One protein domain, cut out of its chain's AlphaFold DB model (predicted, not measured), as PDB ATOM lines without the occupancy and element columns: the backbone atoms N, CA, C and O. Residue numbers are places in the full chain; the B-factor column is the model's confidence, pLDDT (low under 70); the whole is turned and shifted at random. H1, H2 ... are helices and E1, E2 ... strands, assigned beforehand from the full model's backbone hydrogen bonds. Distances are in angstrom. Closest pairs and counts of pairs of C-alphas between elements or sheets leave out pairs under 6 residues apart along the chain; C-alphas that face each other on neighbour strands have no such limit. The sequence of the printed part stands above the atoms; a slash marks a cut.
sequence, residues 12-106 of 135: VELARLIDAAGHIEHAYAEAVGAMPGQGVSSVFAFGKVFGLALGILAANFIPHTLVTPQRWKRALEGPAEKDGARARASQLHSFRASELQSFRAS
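Overview. This is residues 12 to 106 of the 135 residues of an uncharacterized protein of Magnetospirillum sp (UniProt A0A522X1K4). A short parallel ribbon, E1 and E2, lies in the middle, with H3 at one end and the last part of H2, with H1 near it, at the other. Long H4 is apart, and residues 93 to 106 stick out. The printed part has 95 residues, ordered H1 E1 H2 E2 H3 H4, mostly helix, loose, radius of gyration of the C-alphas 16.5 A, spans 54 by 33 by 20 A.

Arrangement. E1, residues 27 to 30, and E2, residues 64 to 67, are parallel; N 65 and O 27, 2.9 A apart, are within hydrogen-bond range. With H2, residues 40 to 59, they form a strand-helix-strand unit, parallel strands joined through a helix, its crossover right-handed. The closest C-alphas of H2 and E2, Leu 57 and His 64, are 7.3 A apart. H1, residues 12 to 20, is close to H2 but not clearly touching: closest C-alphas Ala 15 and Ile 56, 6.4 A. H3, residues 69 to 75, and H4, residues 82 to 104, are only just apart, 8.4 A. Every helix O i to N i+4 pair is within hydrogen-bond range.

Along the chain. First to last C-alpha, H2 is 27.9 A and H4 32.3 A. H1 begins at (-64.711, 13.894, -31.070); H4 ends at (-49.189, -14.175, -31.559).

Size, cuts and confidence. The printed part has no cut and no long link. The pLDDT of residues 75 to 106 is under 70.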
ATOM      1  N   VAL A  12     -63.797  14.978 -30.698       85.81
ATOM      2  CA  VAL A  12     -64.711  13.894 -31.070       85.81
ATOM      3  C   VAL A  12     -63.908  12.740 -31.636       85.81
ATOM      4  O   VAL A  12     -64.114  11.596 -31.240       85.81
ATOM      5  N   GLU A  13     -62.958  13.040 -32.517       84.31
ATOM      6  CA  GLU A  13     -62.084  12.014 -33.065       84.31
ATOM      7  C   GLU A  13     -61.199  11.388 -31.982       84.31
ATOM      8  O   GLU A  13     -61.055  10.169 -31.935       84.31
ATOM      9  N   LEU A  14     -60.688  12.182 -31.033       79.88
ATOM     10  CA  LEU A  14     -59.950  11.635 -29.890       79.88
ATOM     11  C   LEU A  14     -60.803  10.671 -29.049       79.88
ATOM     12  O   LEU A  14     -60.317   9.608 -28.669       79.88
ATOM     13  N   ALA A  15     -62.062  11.017 -28.772       84.44
ATOM     14  CA  ALA A  15     -62.973  10.133 -28.048       84.44
ATOM     15  C   ALA A  15     -63.228   8.827 -28.820       84.44
ATOM     16  O   ALA A  15     -63.114   7.750 -28.246       84.44
ATOM     17  N   ARG A  16     -63.459   8.905 -30.137       85.00
ATOM     18  CA  ARG A  16     -63.631   7.714 -30.985       85.00
ATOM     19  C   ARG A  16     -62.410   6.805 -30.987       85.00
ATOM     20  O   ARG A  16     -62.568   5.591 -30.972       85.00
ATOM     21  N   LEU A  17     -61.205   7.373 -31.017       82.19
ATOM     22  CA  LEU A  17     -59.969   6.591 -30.961       82.19
ATOM     23  C   LEU A  17     -59.817   5.864 -29.622       82.19
ATOM     24  O   LEU A  17     -59.350   4.729 -29.601       82.19
ATOM     25  N   ILE A  18     -60.221   6.502 -28.522       82.69
ATOM     26  CA  ILE A  18     -60.241   5.885 -27.192       82.69
ATOM     27  C   ILE A  18     -61.250   4.733 -27.150       82.69
ATOM     28  O   ILE A  18     -60.890   3.643 -26.718       82.69
ATOM     29  N   ASP A  19     -62.461   4.935 -27.674       81.12
ATOM     30  CA  ASP A  19     -63.485   3.885 -27.740       81.12
ATOM     31  C   ASP A  19     -63.037   2.704 -28.616       81.12
ATOM     32  O   ASP A  19     -63.216   1.537 -28.262       81.12
ATOM     33  N   ALA A  20     -62.417   2.995 -29.765       80.88
ATOM     34  CA  ALA A  20     -61.933   1.990 -30.707       80.88
ATOM     35  C   ALA A  20     -60.733   1.187 -30.179       80.88
ATOM     36  O   ALA A  20     -60.503   0.070 -30.642       80.88
ATOM     37  N   ALA A  21     -59.979   1.730 -29.218       77.56
ATOM     38  CA  ALA A  21     -58.860   1.038 -28.584       77.56
ATOM     39  C   ALA A  21     -59.305  -0.093 -27.638       77.56
ATOM     40  O   ALA A  21     -58.468  -0.875 -27.196       77.56
ATOM     41  N   GLY A  22     -60.603  -0.207 -27.335       78.75
ATOM     42  CA  GLY A  22     -61.121  -1.250 -26.455       78.75
ATOM     43  C   GLY A  22     -60.835  -0.969 -24.979       78.75
ATOM     44  O   GLY A  22     -60.944   0.165 -24.511       78.75
ATOM     45  N   HIS A  23     -60.533  -2.012 -24.202       82.62
ATOM     46  CA  HIS A  23     -60.343  -1.860 -22.760       82.62
ATOM     47  C   HIS A  23     -58.986  -1.223 -22.437       82.62
ATOM     48  O   HIS A  23     -57.939  -1.847 -22.593       82.62
ATOM     49  N   ILE A  24     -59.022   0.005 -21.922       83.38
ATOM     50  CA  ILE A  24     -57.841   0.716 -21.433       83.38
ATOM     51  C   ILE A  24     -57.798   0.594 -19.909       83.38
ATOM     52  O   ILE A  24     -58.628   1.172 -19.210       83.38
ATOM     53  N   GLU A  25     -56.803  -0.130 -19.397       85.44
ATOM     54  CA  GLU A  25     -56.613  -0.322 -17.954       85.44
ATOM     55  C   GLU A  25     -56.165   0.973 -17.258       85.44
ATOM     56  O   GLU A  25     -56.662   1.324 -16.188       85.44
ATOM     57  N   HIS A  26     -55.217   1.694 -17.865       83.44
ATOM     58  CA  HIS A  26     -54.636   2.904 -17.289       83.44
ATOM     59  C   HIS A  26     -54.017   3.793 -18.371       83.44
ATOM     60  O   HIS A  26     -53.357   3.300 -19.286       83.44
ATOM     61  N   ALA A  27     -54.169   5.110 -18.245       86.38
ATOM     62  CA  ALA A  27     -53.550   6.097 -19.125       86.38
ATOM     63  C   ALA A  27     -52.433   6.883 -18.417       86.38
ATOM     64  O   ALA A  27     -52.523   7.252 -17.245       86.38
ATOM     65  N   TYR A  28     -51.371   7.207 -19.150       84.69
ATOM     66  CA  TYR A  28     -50.294   8.067 -18.663       84.69
ATOM     67  C   TYR A  28     -50.269   9.351 -19.489       84.69
ATOM     68  O   TYR A  28     -50.233   9.305 -20.715       84.69
ATOM     69  N   ALA A  29     -50.288  10.505 -18.828       83.12
ATOM     70  CA  ALA A  29     -50.190  11.804 -19.489       83.12
ATOM     71  C   ALA A  29     -49.020  12.602 -18.910       83.12
ATOM     72  O   ALA A  29     -48.619  12.402 -17.763       83.12
ATOM     73  N   GLU A  30     -48.433  13.495 -19.703       84.38
ATOM     74  CA  GLU A  30     -47.320  14.308 -19.221       84.38
ATOM     75  C   GLU A  30     -47.808  15.332 -18.185       84.38
ATOM     76  O   GLU A  30     -48.786  16.049 -18.404       84.38
ATOM     77  N   ALA A  31     -47.114  15.417 -17.051       84.00
ATOM     78  CA  ALA A  31     -47.336  16.464 -16.063       84.00
ATOM     79  C   ALA A  31     -46.732  17.778 -16.582       84.00
ATOM     80  O   ALA A  31     -45.541  18.046 -16.398       84.00
ATOM     81  N   VAL A  32     -47.564  18.571 -17.256       82.81
ATOM     82  CA  VAL A  32     -47.207  19.851 -17.881       82.81
ATOM     83  C   VAL A  32     -47.773  21.040 -17.108       82.81
ATOM     84  O   VAL A  32     -48.733  20.912 -16.350       82.81
ATOM     85  N   GLY A  33     -47.192  22.223 -17.313       82.06
ATOM     86  CA  GLY A  33     -47.644  23.458 -16.678       82.06
ATOM     87  C   GLY A  33     -47.208  24.703 -17.443       82.06
ATOM     88  O   GLY A  33     -46.375  24.636 -18.349       82.06
ATOM     89  N   ALA A  34     -47.781  25.847 -17.071       86.00
ATOM     90  CA  ALA A  34     -47.389  27.137 -17.625       86.00
ATOM     91  C   ALA A  34     -45.947  27.486 -17.217       86.00
ATOM     92  O   ALA A  34     -45.555  27.293 -16.066       86.00
ATOM     93  N   MET A  35     -45.173  28.033 -18.155       83.00
ATOM     94  CA  MET A  35     -43.804  28.492 -17.911       83.00
ATOM     95  C   MET A  35     -43.690  30.008 -18.129       83.00
ATOM     96  O   MET A  35     -44.341  30.537 -19.036       83.00
ATOM     97  N   PRO A  36     -42.851  30.716 -17.348       85.31
ATOM     98  CA  PRO A  36     -42.570  32.130 -17.578       85.31
ATOM     99  C   PRO A  36     -42.061  32.393 -19.003       85.31
ATOM    100  O   PRO A  36     -41.310  31.595 -19.561       85.31
ATOM    101  N   GLY A  37     -42.464  33.521 -19.593       85.38
ATOM    102  CA  GLY A  37     -42.053  33.917 -20.947       85.38
ATOM    103  C   GLY A  37     -42.878  33.310 -22.090       85.38
ATOM    104  O   GLY A  37     -42.598  33.597 -23.250       85.38
ATOM    105  N   GLN A  38     -43.904  32.505 -21.793       79.94
ATOM    106  CA  GLN A  38     -44.876  32.034 -22.785       79.94
ATOM    107  C   GLN A  38     -46.017  33.046 -22.984       79.94
ATOM    108  O   GLN A  38     -46.437  33.722 -22.045       79.94
ATOM    109  N   GLY A  39     -46.548  33.137 -24.207       86.25
ATOM    110  CA  GLY A  39     -47.697  33.996 -24.510       86.25
ATOM    111  C   GLY A  39     -48.981  33.492 -23.843       86.25
ATOM    112  O   GLY A  39     -49.321  32.317 -23.971       86.25
ATOM    113  N   VAL A  40     -49.720  34.376 -23.165       85.69
ATOM    114  CA  VAL A  40     -50.910  34.013 -22.364       85.69
ATOM    115  C   VAL A  40     -52.003  33.313 -23.175       85.69
ATOM    116  O   VAL A  40     -52.574  32.332 -22.704       85.69
ATOM    117  N   SER A  41     -52.243  33.738 -24.419       83.25
ATOM    118  CA  SER A  41     -53.217  33.093 -25.308       83.25
ATOM    119  C   SER A  41     -52.794  31.669 -25.678       83.25
ATOM    120  O   SER A  41     -53.621  30.762 -25.685       83.25
ATOM    121  N   SER A  42     -51.498  31.448 -25.917       76.44
ATOM    122  CA  SER A  42     -50.952  30.120 -26.215       76.44
ATOM    123  C   SER A  42     -51.025  29.195 -25.001       76.44
ATOM    124  O   SER A  42     -51.381  28.028 -25.144       76.44
ATOM    125  N   VAL A  43     -50.737  29.713 -23.802       80.12
ATOM    126  CA  VAL A  43     -50.856  28.958 -22.544       80.12
ATOM    127  C   VAL A  43     -52.310  28.573 -22.270       80.12
ATOM    128  O   VAL A  43     -52.571  27.436 -21.883       80.12
ATOM    129  N   PHE A  44     -53.262  29.476 -22.516       81.62
ATOM    130  CA  PHE A  44     -54.687  29.173 -22.382       81.62
ATOM    131  C   PHE A  44     -55.141  28.100 -23.377       81.62
ATOM    132  O   PHE A  44     -55.751  27.112 -22.972       81.62
ATOM    133  N   ALA A  45     -54.801  28.247 -24.662       81.44
ATOM    134  CA  ALA A  45     -55.139  27.260 -25.688       81.44
ATOM    135  C   ALA A  45     -54.555  25.877 -25.359       81.44
ATOM    136  O   ALA A  45     -55.256  24.871 -25.430       81.44
ATOM    137  N   PHE A  46     -53.299  25.827 -24.911       82.31
ATOM    138  CA  PHE A  46     -52.659  24.600 -24.445       82.31
ATOM    139  C   PHE A  46     -53.395  23.971 -23.254       82.31
ATOM    140  O   PHE A  46     -53.684  22.775 -23.269       82.31
ATOM    141  N   GLY A  47     -53.745  24.779 -22.250       84.12
ATOM    142  CA  GLY A  47     -54.526  24.336 -21.096       84.12
ATOM    143  C   GLY A  47     -55.898  23.786 -21.489       84.12
ATOM    144  O   GLY A  47     -56.314  22.766 -20.945       84.12
ATOM    145  N   LYS A  48     -56.560  24.399 -22.482       83.88
ATOM    146  CA  LYS A  48     -57.833  23.930 -23.055       83.88
ATOM    147  C   LYS A  48     -57.692  22.503 -23.592       83.88
ATOM    148  O   LYS A  48     -58.446  21.623 -23.190       83.88
ATOM    149  N   VAL A  49     -56.695  22.255 -24.446       83.19
ATOM    150  CA  VAL A  49     -56.455  20.923 -25.035       83.19
ATOM    151  C   VAL A  49     -56.083  19.894 -23.967       83.19
ATOM    152  O   VAL A  49     -56.623  18.790 -23.965       83.19
ATOM    153  N   PHE A  50     -55.195  20.255 -23.037       84.75
ATOM    154  CA  PHE A  50     -54.792  19.377 -21.938       84.75
ATOM    155  C   PHE A  50     -55.988  18.975 -21.065       84.75
ATOM    156  O   PHE A  50     -56.192  17.792 -20.801       84.75
ATOM    157  N   GLY A  51     -56.820  19.946 -20.679       88.62
ATOM    158  CA  GLY A  51     -58.030  19.702 -19.898       88.62
ATOM    159  C   GLY A  51     -59.048  18.832 -20.634       88.62
ATOM    160  O   GLY A  51     -59.606  17.921 -20.030       88.62
ATOM    161  N   LEU A  52     -59.250  19.056 -21.937       87.81
ATOM    162  CA  LEU A  52     -60.143  18.234 -22.761       87.81
ATOM    163  C   LEU A  52     -59.670  16.777 -22.831       87.81
ATOM    164  O   LEU A  52     -60.478  15.872 -22.646       87.81
ATOM    165  N   ALA A  53     -58.371  16.539 -23.025       85.31
ATOM    166  CA  ALA A  53     -57.819  15.186 -23.052       85.31
ATOM    167  C   ALA A  53     -58.032  14.447 -21.717       85.31
ATOM    168  O   ALA A  53     -58.515  13.316 -21.711       85.31
ATOM    169  N   LEU A  54     -57.737  15.095 -20.584       90.19
ATOM    170  CA  LEU A  54     -57.995  14.508 -19.262       90.19
ATOM    171  C   LEU A  54     -59.491  14.303 -18.999       90.19
ATOM    172  O   LEU A  54     -59.878  13.302 -18.399       90.19
ATOM    173  N   GLY A  55     -60.329  15.228 -19.471       91.44
ATOM    174  CA  GLY A  55     -61.780  15.138 -19.372       91.44
ATOM    175  C   GLY A  55     -62.342  13.929 -20.114       91.44
ATOM    176  O   GLY A  55     -63.173  13.221 -19.556       91.44
ATOM    177  N   ILE A  56     -61.854  13.642 -21.325       90.31
ATOM    178  CA  ILE A  56     -62.276  12.462 -22.098       90.31
ATOM    179  C   ILE A  56     -61.858  11.169 -21.390       90.31
ATOM    180  O   ILE A  56     -62.668  10.250 -21.290       90.31
ATOM    181  N   LEU A  57     -60.633  11.095 -20.854       88.06
ATOM    182  CA  LEU A  57     -60.188   9.931 -20.078       88.06
ATOM    183  C   LEU A  57     -61.078   9.712 -18.846       88.06
ATOM    184  O   LEU A  57     -61.558   8.606 -18.614       88.06
ATOM    185  N   ALA A  58     -61.348  10.778 -18.089       90.94
ATOM    186  CA  ALA A  58     -62.204  10.717 -16.909       90.94
ATOM    187  C   ALA A  58     -63.654  10.335 -17.252       90.94
ATOM    188  O   ALA A  58     -64.252   9.527 -16.545       90.94
ATOM    189  N   ALA A  59     -64.207  10.872 -18.345       92.25
ATOM    190  CA  ALA A  59     -65.558  10.559 -18.815       92.25
ATOM    191  C   ALA A  59     -65.709   9.092 -19.244       92.25
ATOM    192  O   ALA A  59     -66.784   8.521 -19.093       92.25
ATOM    193  N   ASN A  60     -64.623   8.478 -19.719       89.19
ATOM    194  CA  ASN A  60     -64.560   7.058 -20.055       89.19
ATOM    195  C   ASN A  60     -64.169   6.163 -18.870       89.19
ATOM    196  O   ASN A  60     -63.912   4.978 -19.054       89.19
ATOM    197  N   PHE A  61     -64.113   6.709 -17.650       91.38
ATOM    198  CA  PHE A  61     -63.687   5.994 -16.442       91.38
ATOM    199  C   PHE A  61     -62.285   5.380 -16.545       91.38
ATOM    200  O   PHE A  61     -61.987   4.406 -15.859       91.38
ATOM    201  N   ILE A  62     -61.413   5.963 -17.369       89.94
ATOM    202  CA  ILE A  62     -60.038   5.504 -17.536       89.94
ATOM    203  C   ILE A  62     -59.188   6.140 -16.430       89.94
ATOM    204  O   ILE A  62     -59.013   7.370 -16.413       89.94
ATOM    205  N   PRO A  63     -58.629   5.342 -15.502       87.62
ATOM    206  CA  PRO A  63     -57.689   5.846 -14.514       87.62
ATOM    207  C   PRO A  63     -56.480   6.461 -15.224       87.62
ATOM    208  O   PRO A  63     -55.954   5.882 -16.175       87.62
ATOM    209  N   HIS A  64     -56.028   7.639 -14.783       87.56
ATOM    210  CA  HIS A  64     -54.868   8.285 -15.392       87.56
ATOM    211  C   HIS A  64     -53.868   8.821 -14.370       87.56
ATOM    212  O   HIS A  64     -54.232   9.299 -13.297       87.56
ATOM    213  N   THR A  65     -52.587   8.775 -14.739       88.06
ATOM    214  CA  THR A  65     -51.479   9.309 -13.937       88.06
ATOM    215  C   THR A  65     -50.724  10.367 -14.722       88.06
ATOM    216  O   THR A  65     -50.273  10.121 -15.843       88.06
ATOM    217  N   LEU A  66     -50.514  11.527 -14.097       86.25
ATOM    218  CA  LEU A  66     -49.612  12.545 -14.622       86.25
ATOM    219  C   LEU A  66     -48.159  12.193 -14.278       86.25
ATOM    220  O   LEU A  66     -47.805  12.000 -13.113       86.25
ATOM    221  N   VAL A  67     -47.302  12.118 -15.292       82.81
ATOM    222  CA  VAL A  67     -45.885  11.760 -15.162       82.81
ATOM    223  C   VAL A  67     -45.025  12.909 -15.665       82.81
ATOM    224  O   VAL A  67     -45.178  13.364 -16.793       82.81
ATOM    225  N   THR A  68     -44.095  13.388 -14.840       80.94
ATOM    226  CA  THR A  68     -43.216  14.492 -15.240       80.94
ATOM    227  C   THR A  68     -42.269  14.083 -16.375       80.94
ATOM    228  O   THR A  68     -41.843  12.920 -16.425       80.94
ATOM    229  N   PRO A  69     -41.858  15.032 -17.239       75.94
ATOM    230  CA  PRO A  69     -40.879  14.787 -18.295       75.94
ATOM    231  C   PRO A  69     -39.617  14.089 -17.805       75.94
ATOM    232  O   PRO A  69     -39.112  13.156 -18.421       75.94
ATOM    233  N   GLN A  70     -39.110  14.528 -16.656       74.50
ATOM    234  CA  GLN A  70     -37.892  13.998 -16.063       74.50
ATOM    235  C   GLN A  70     -38.073  12.533 -15.654       74.50
ATOM    236  O   GLN A  70     -37.166  11.724 -15.847       74.50
ATOM    237  N   ARG A  71     -39.248  12.181 -15.111       75.50
ATOM    238  CA  ARG A  71     -39.536  10.827 -14.635       75.50
ATOM    239  C   ARG A  71     -39.646   9.841 -15.793       75.50
ATOM    240  O   ARG A  71     -38.991   8.802 -15.735       75.50
ATOM    241  N   TRP A  72     -40.412  10.156 -16.841       72.50
ATOM    242  CA  TRP A  72     -40.542   9.233 -17.972       72.50
ATOM    243  C   TRP A  72     -39.254   9.156 -18.800       72.50
ATOM    244  O   TRP A  72     -38.857   8.059 -19.184       72.50
ATOM    245  N   LYS A  73     -38.530  10.270 -19.000       71.06
ATOM    246  CA  LYS A  73     -37.234  10.251 -19.706       71.06
ATOM    247  C   LYS A  73     -36.212   9.384 -18.984       71.06
ATOM    248  O   LYS A  73     -35.528   8.594 -19.625       71.06
ATOM    249  N   ARG A  74     -36.144   9.483 -17.653       70.88
ATOM    250  CA  ARG A  74     -35.266   8.634 -16.841       70.88
ATOM    251  C   ARG A  74     -35.661   7.160 -16.929       70.88
ATOM    252  O   ARG A  74     -34.783   6.324 -17.085       70.88
ATOM    253  N   ALA A  75     -36.955   6.850 -16.843       69.75
ATOM    254  CA  ALA A  75     -37.448   5.474 -16.907       69.75
ATOM    255  C   ALA A  75     -37.223   4.814 -18.279       69.75
ATOM    256  O   ALA A  75     -36.998   3.612 -18.345       69.75
ATOM    257  N   LEU A  76     -37.270   5.593 -19.363       66.25
ATOM    258  CA  LEU A  76     -37.092   5.100 -20.732       66.25
ATOM    259  C   LEU A  76     -35.653   5.233 -21.249       66.25
ATOM    260  O   LEU A  76     -35.424   5.006 -22.438       66.25
ATOM    261  N   GLU A  77     -34.704   5.654 -20.405       67.94
ATOM    262  CA  GLU A  77     -33.342   6.076 -20.795       67.94
ATOM    263  C   GLU A  77     -33.370   6.969 -22.053       67.94
ATOM    264  O   GLU A  77     -32.566   6.852 -22.979       67.94
ATOM    265  N   GLY A  78     -34.403   7.807 -22.136       60.09
ATOM    266  CA  GLY A  78     -34.693   8.625 -23.295       60.09
ATOM    267  C   GLY A  78     -33.684   9.768 -23.382       60.09
ATOM    268  O   GLY A  78     -33.459  10.447 -22.377       60.09
ATOM    269  N   PRO A  79     -33.091  10.031 -24.556       54.00
ATOM    270  CA  PRO A  79     -32.229  11.191 -24.732       54.00
ATOM    271  C   PRO A  79     -33.028  12.482 -24.508       54.00
ATOM    272  O   PRO A  79     -34.239  12.548 -24.732       54.00
ATOM    273  N   ALA A  80     -32.344  13.533 -24.052       53.44
ATOM    274  CA  ALA A  80     -32.971  14.817 -23.734       53.44
ATOM    275  C   ALA A  80     -33.628  15.494 -24.959       53.44
ATOM    276  O   ALA A  80     -34.514  16.338 -24.791       53.44
ATOM    277  N   GLU A  81     -33.208  15.098 -26.164       56.28
ATOM    278  CA  GLU A  81     -33.478  15.740 -27.449       56.28
ATOM    279  C   GLU A  81     -34.634  15.086 -28.233       56.28
ATOM    280  O   GLU A  81     -34.864  13.876 -28.165       56.28
ATOM    281  N   LYS A  82     -35.372  15.899 -29.005       55.31
ATOM    282  CA  LYS A  82     -36.638  15.514 -29.663       55.31
ATOM    283  C   LYS A  82     -36.497  14.333 -30.628       55.31
ATOM    284  O   LYS A  82     -37.363  13.462 -30.647       55.31
ATOM    285  N   ASP A  83     -35.426  14.289 -31.414       55.50
ATOM    286  CA  ASP A  83     -35.229  13.216 -32.397       55.50
ATOM    287  C   ASP A  83     -34.785  11.908 -31.746       55.50
ATOM    288  O   ASP A  83     -35.195  10.822 -32.160       55.50
ATOM    289  N   GLY A  84     -34.054  12.000 -30.640       54.72
ATOM    290  CA  GLY A  84     -33.700  10.829 -29.859       54.72
ATOM    291  C   GLY A  84     -34.900  10.219 -29.113       54.72
ATOM    292  O   GLY A  84     -34.981   8.997 -28.977       54.72
ATOM    293  N   ALA A  85     -35.867  11.038 -28.677       56.06
ATOM    294  CA  ALA A  85     -37.114  10.543 -28.087       56.06
ATOM    295  C   ALA A  85     -37.944   9.734 -29.103       56.06
ATOM    296  O   ALA A  85     -38.462   8.671 -28.763       56.06
ATOM    297  N   ARG A  86     -37.999  10.181 -30.369       60.09
ATOM    298  CA  ARG A  86     -38.634   9.437 -31.476       60.09
ATOM    299  C   ARG A  86     -37.942   8.103 -31.732       60.09
ATOM    300  O   ARG A  86     -38.610   7.080 -31.824       60.09
ATOM    301  N   ALA A  87     -36.610   8.103 -31.809       56.34
ATOM    302  CA  ALA A  87     -35.833   6.887 -32.029       56.34
ATOM    303  C   ALA A  87     -36.042   5.855 -30.906       56.34
ATOM    304  O   ALA A  87     -36.269   4.681 -31.198       56.34
ATOM    305  N   ARG A  88     -36.049   6.285 -29.634       61.22
ATOM    306  CA  ARG A  88     -36.344   5.393 -28.499       61.22
ATOM    307  C   ARG A  88     -37.783   4.889 -28.507       61.22
ATOM    308  O   ARG A  88     -37.990   3.707 -28.253       61.22
ATOM    309  N   ALA A  89     -38.761   5.731 -28.845       57.22
ATOM    310  CA  ALA A  89     -40.150   5.297 -28.994       57.22
ATOM    311  C   ALA A  89     -40.285   4.205 -30.071       57.22
ATOM    312  O   ALA A  89     -40.886   3.166 -29.808       57.22
ATOM    313  N   SER A  90     -39.649   4.385 -31.234       61.53
ATOM    314  CA  SER A  90     -39.622   3.370 -32.295       61.53
ATOM    315  C   SER A  90     -38.929   2.078 -31.858       61.53
ATOM    316  O   SER A  90     -39.421   0.999 -32.164       61.53
ATOM    317  N   GLN A  91     -37.819   2.155 -31.115       57.62
ATOM    318  CA  GLN A  91     -37.123   0.970 -30.593       57.62
ATOM    319  C   GLN A  91     -37.982   0.190 -29.589       57.62
ATOM    320  O   GLN A  91     -38.119  -1.023 -29.717       57.62
ATOM    321  N   LEU A  92     -38.591   0.880 -28.620       56.59
ATOM    322  CA  LEU A  92     -39.447   0.267 -27.601       56.59
ATOM    323  C   LEU A  92     -40.722  -0.330 -28.206       56.59
ATOM    324  O   LEU A  92     -41.157  -1.404 -27.790       56.59
ATOM    325  N   HIS A  93     -41.306   0.345 -29.199       57.81
ATOM    326  CA  HIS A  93     -42.462  -0.164 -29.927       57.81
ATOM    327  C   HIS A  93     -42.098  -1.399 -30.754       57.81
ATOM    328  O   HIS A  93     -42.791  -2.403 -30.663       57.81
ATOM    329  N   SER A  94     -40.998  -1.368 -31.511       48.22
ATOM    330  CA  SER A  94     -40.532  -2.525 -32.287       48.22
ATOM    331  C   SER A  94     -40.158  -3.712 -31.401       48.22
ATOM    332  O   SER A  94     -40.458  -4.844 -31.762       48.22
ATOM    333  N   PHE A  95     -39.569  -3.470 -30.225       39.81
ATOM    334  CA  PHE A  95     -39.265  -4.517 -29.248       39.81
ATOM    335  C   PHE A  95     -40.545  -5.207 -28.754       39.81
ATOM    336  O   PHE A  95     -40.681  -6.420 -28.904       39.81
ATOM    337  N   ARG A  96     -41.540  -4.439 -28.283       41.44
ATOM    338  CA  ARG A  96     -42.837  -5.001 -27.861       41.44
ATOM    339  C   ARG A  96     -43.619  -5.625 -29.010       41.44
ATOM    340  O   ARG A  96     -44.242  -6.659 -28.817       41.44
ATOM    341  N   ALA A  97     -43.572  -5.033 -30.202       40.00
ATOM    342  CA  ALA A  97     -44.188  -5.600 -31.392       40.00
ATOM    343  C   ALA A  97     -43.543  -6.941 -31.760       40.00
ATOM    344  O   ALA A  97     -44.266  -7.856 -32.119       40.00
ATOM    345  N   SER A  98     -42.221  -7.089 -31.623       44.25
ATOM    346  CA  SER A  98     -41.525  -8.353 -31.886       44.25
ATOM    347  C   SER A  98     -41.818  -9.429 -30.835       44.25
ATOM    348  O   SER A  98     -42.029 -10.582 -31.204       44.25
ATOM    349  N   GLU A  99     -41.938  -9.063 -29.552       37.06
ATOM    350  CA  GLU A  99     -42.371  -9.992 -28.500       37.06
ATOM    351  C   GLU A  99     -43.826 -10.425 -28.711       37.06
ATOM    352  O   GLU A  99     -44.106 -11.622 -28.764       37.06
ATOM    353  N   LEU A 100     -44.738  -9.479 -28.956       32.62
ATOM    354  CA  LEU A 100     -46.141  -9.769 -29.263       32.62
ATOM    355  C   LEU A 100     -46.303 -10.544 -30.574       32.62
ATOM    356  O   LEU A 100     -47.170 -11.405 -30.647       32.62
ATOM    357  N   GLN A 101     -45.481 -10.292 -31.597       38.09
ATOM    358  CA  GLN A 101     -45.471 -11.071 -32.838       38.09
ATOM    359  C   GLN A 101     -44.941 -12.481 -32.607       38.09
ATOM    360  O   GLN A 101     -45.503 -13.407 -33.167       38.09
ATOM    361  N   SER A 102     -43.926 -12.685 -31.766       35.59
ATOM    362  CA  SER A 102     -43.455 -14.033 -31.422       35.59
ATOM    363  C   SER A 102     -44.476 -14.820 -30.587       35.59
ATOM    364  O   SER A 102     -44.580 -16.034 -30.741       35.59
ATOM    365  N   PHE A 103     -45.286 -14.122 -29.782       28.64
ATOM    366  CA  PHE A 103     -46.343 -14.700 -28.947       28.64
ATOM    367  C   PHE A 103     -47.659 -14.932 -29.717       28.64
ATOM    368  O   PHE A 103     -48.347 -15.918 -29.482       28.64
ATOM    369  N   ARG A 104     -48.005 -14.056 -30.678       37.81
ATOM    370  CA  ARG A 104     -49.189 -14.175 -31.559       37.81
ATOM    371  C   ARG A 104     -48.916 -14.899 -32.880       37.81
ATOM    372  O   ARG A 104     -49.879 -15.279 -33.540       37.81
ATOM    373  N   ALA A 105     -47.664 -15.121 -33.291       29.00
ATOM    374  CA  ALA A 105     -47.352 -15.886 -34.507       29.00
ATOM    375  C   ALA A 105     -47.807 -17.350 -34.414       29.00
ATOM    376  O   ALA A 105     -48.019 -17.973 -35.453       29.00
ATOM    377  N   SER A 106     -48.016 -17.888 -33.207       40.88
ATOM    378  CA  SER A 106     -48.652 -19.195 -33.026       40.88
ATOM    379  C   SER A 106     -50.179 -19.178 -33.194       40.88
ATOM    380  O   SER A 106     -50.738 -20.251 -33.390       40.88
TER     381      SER A 106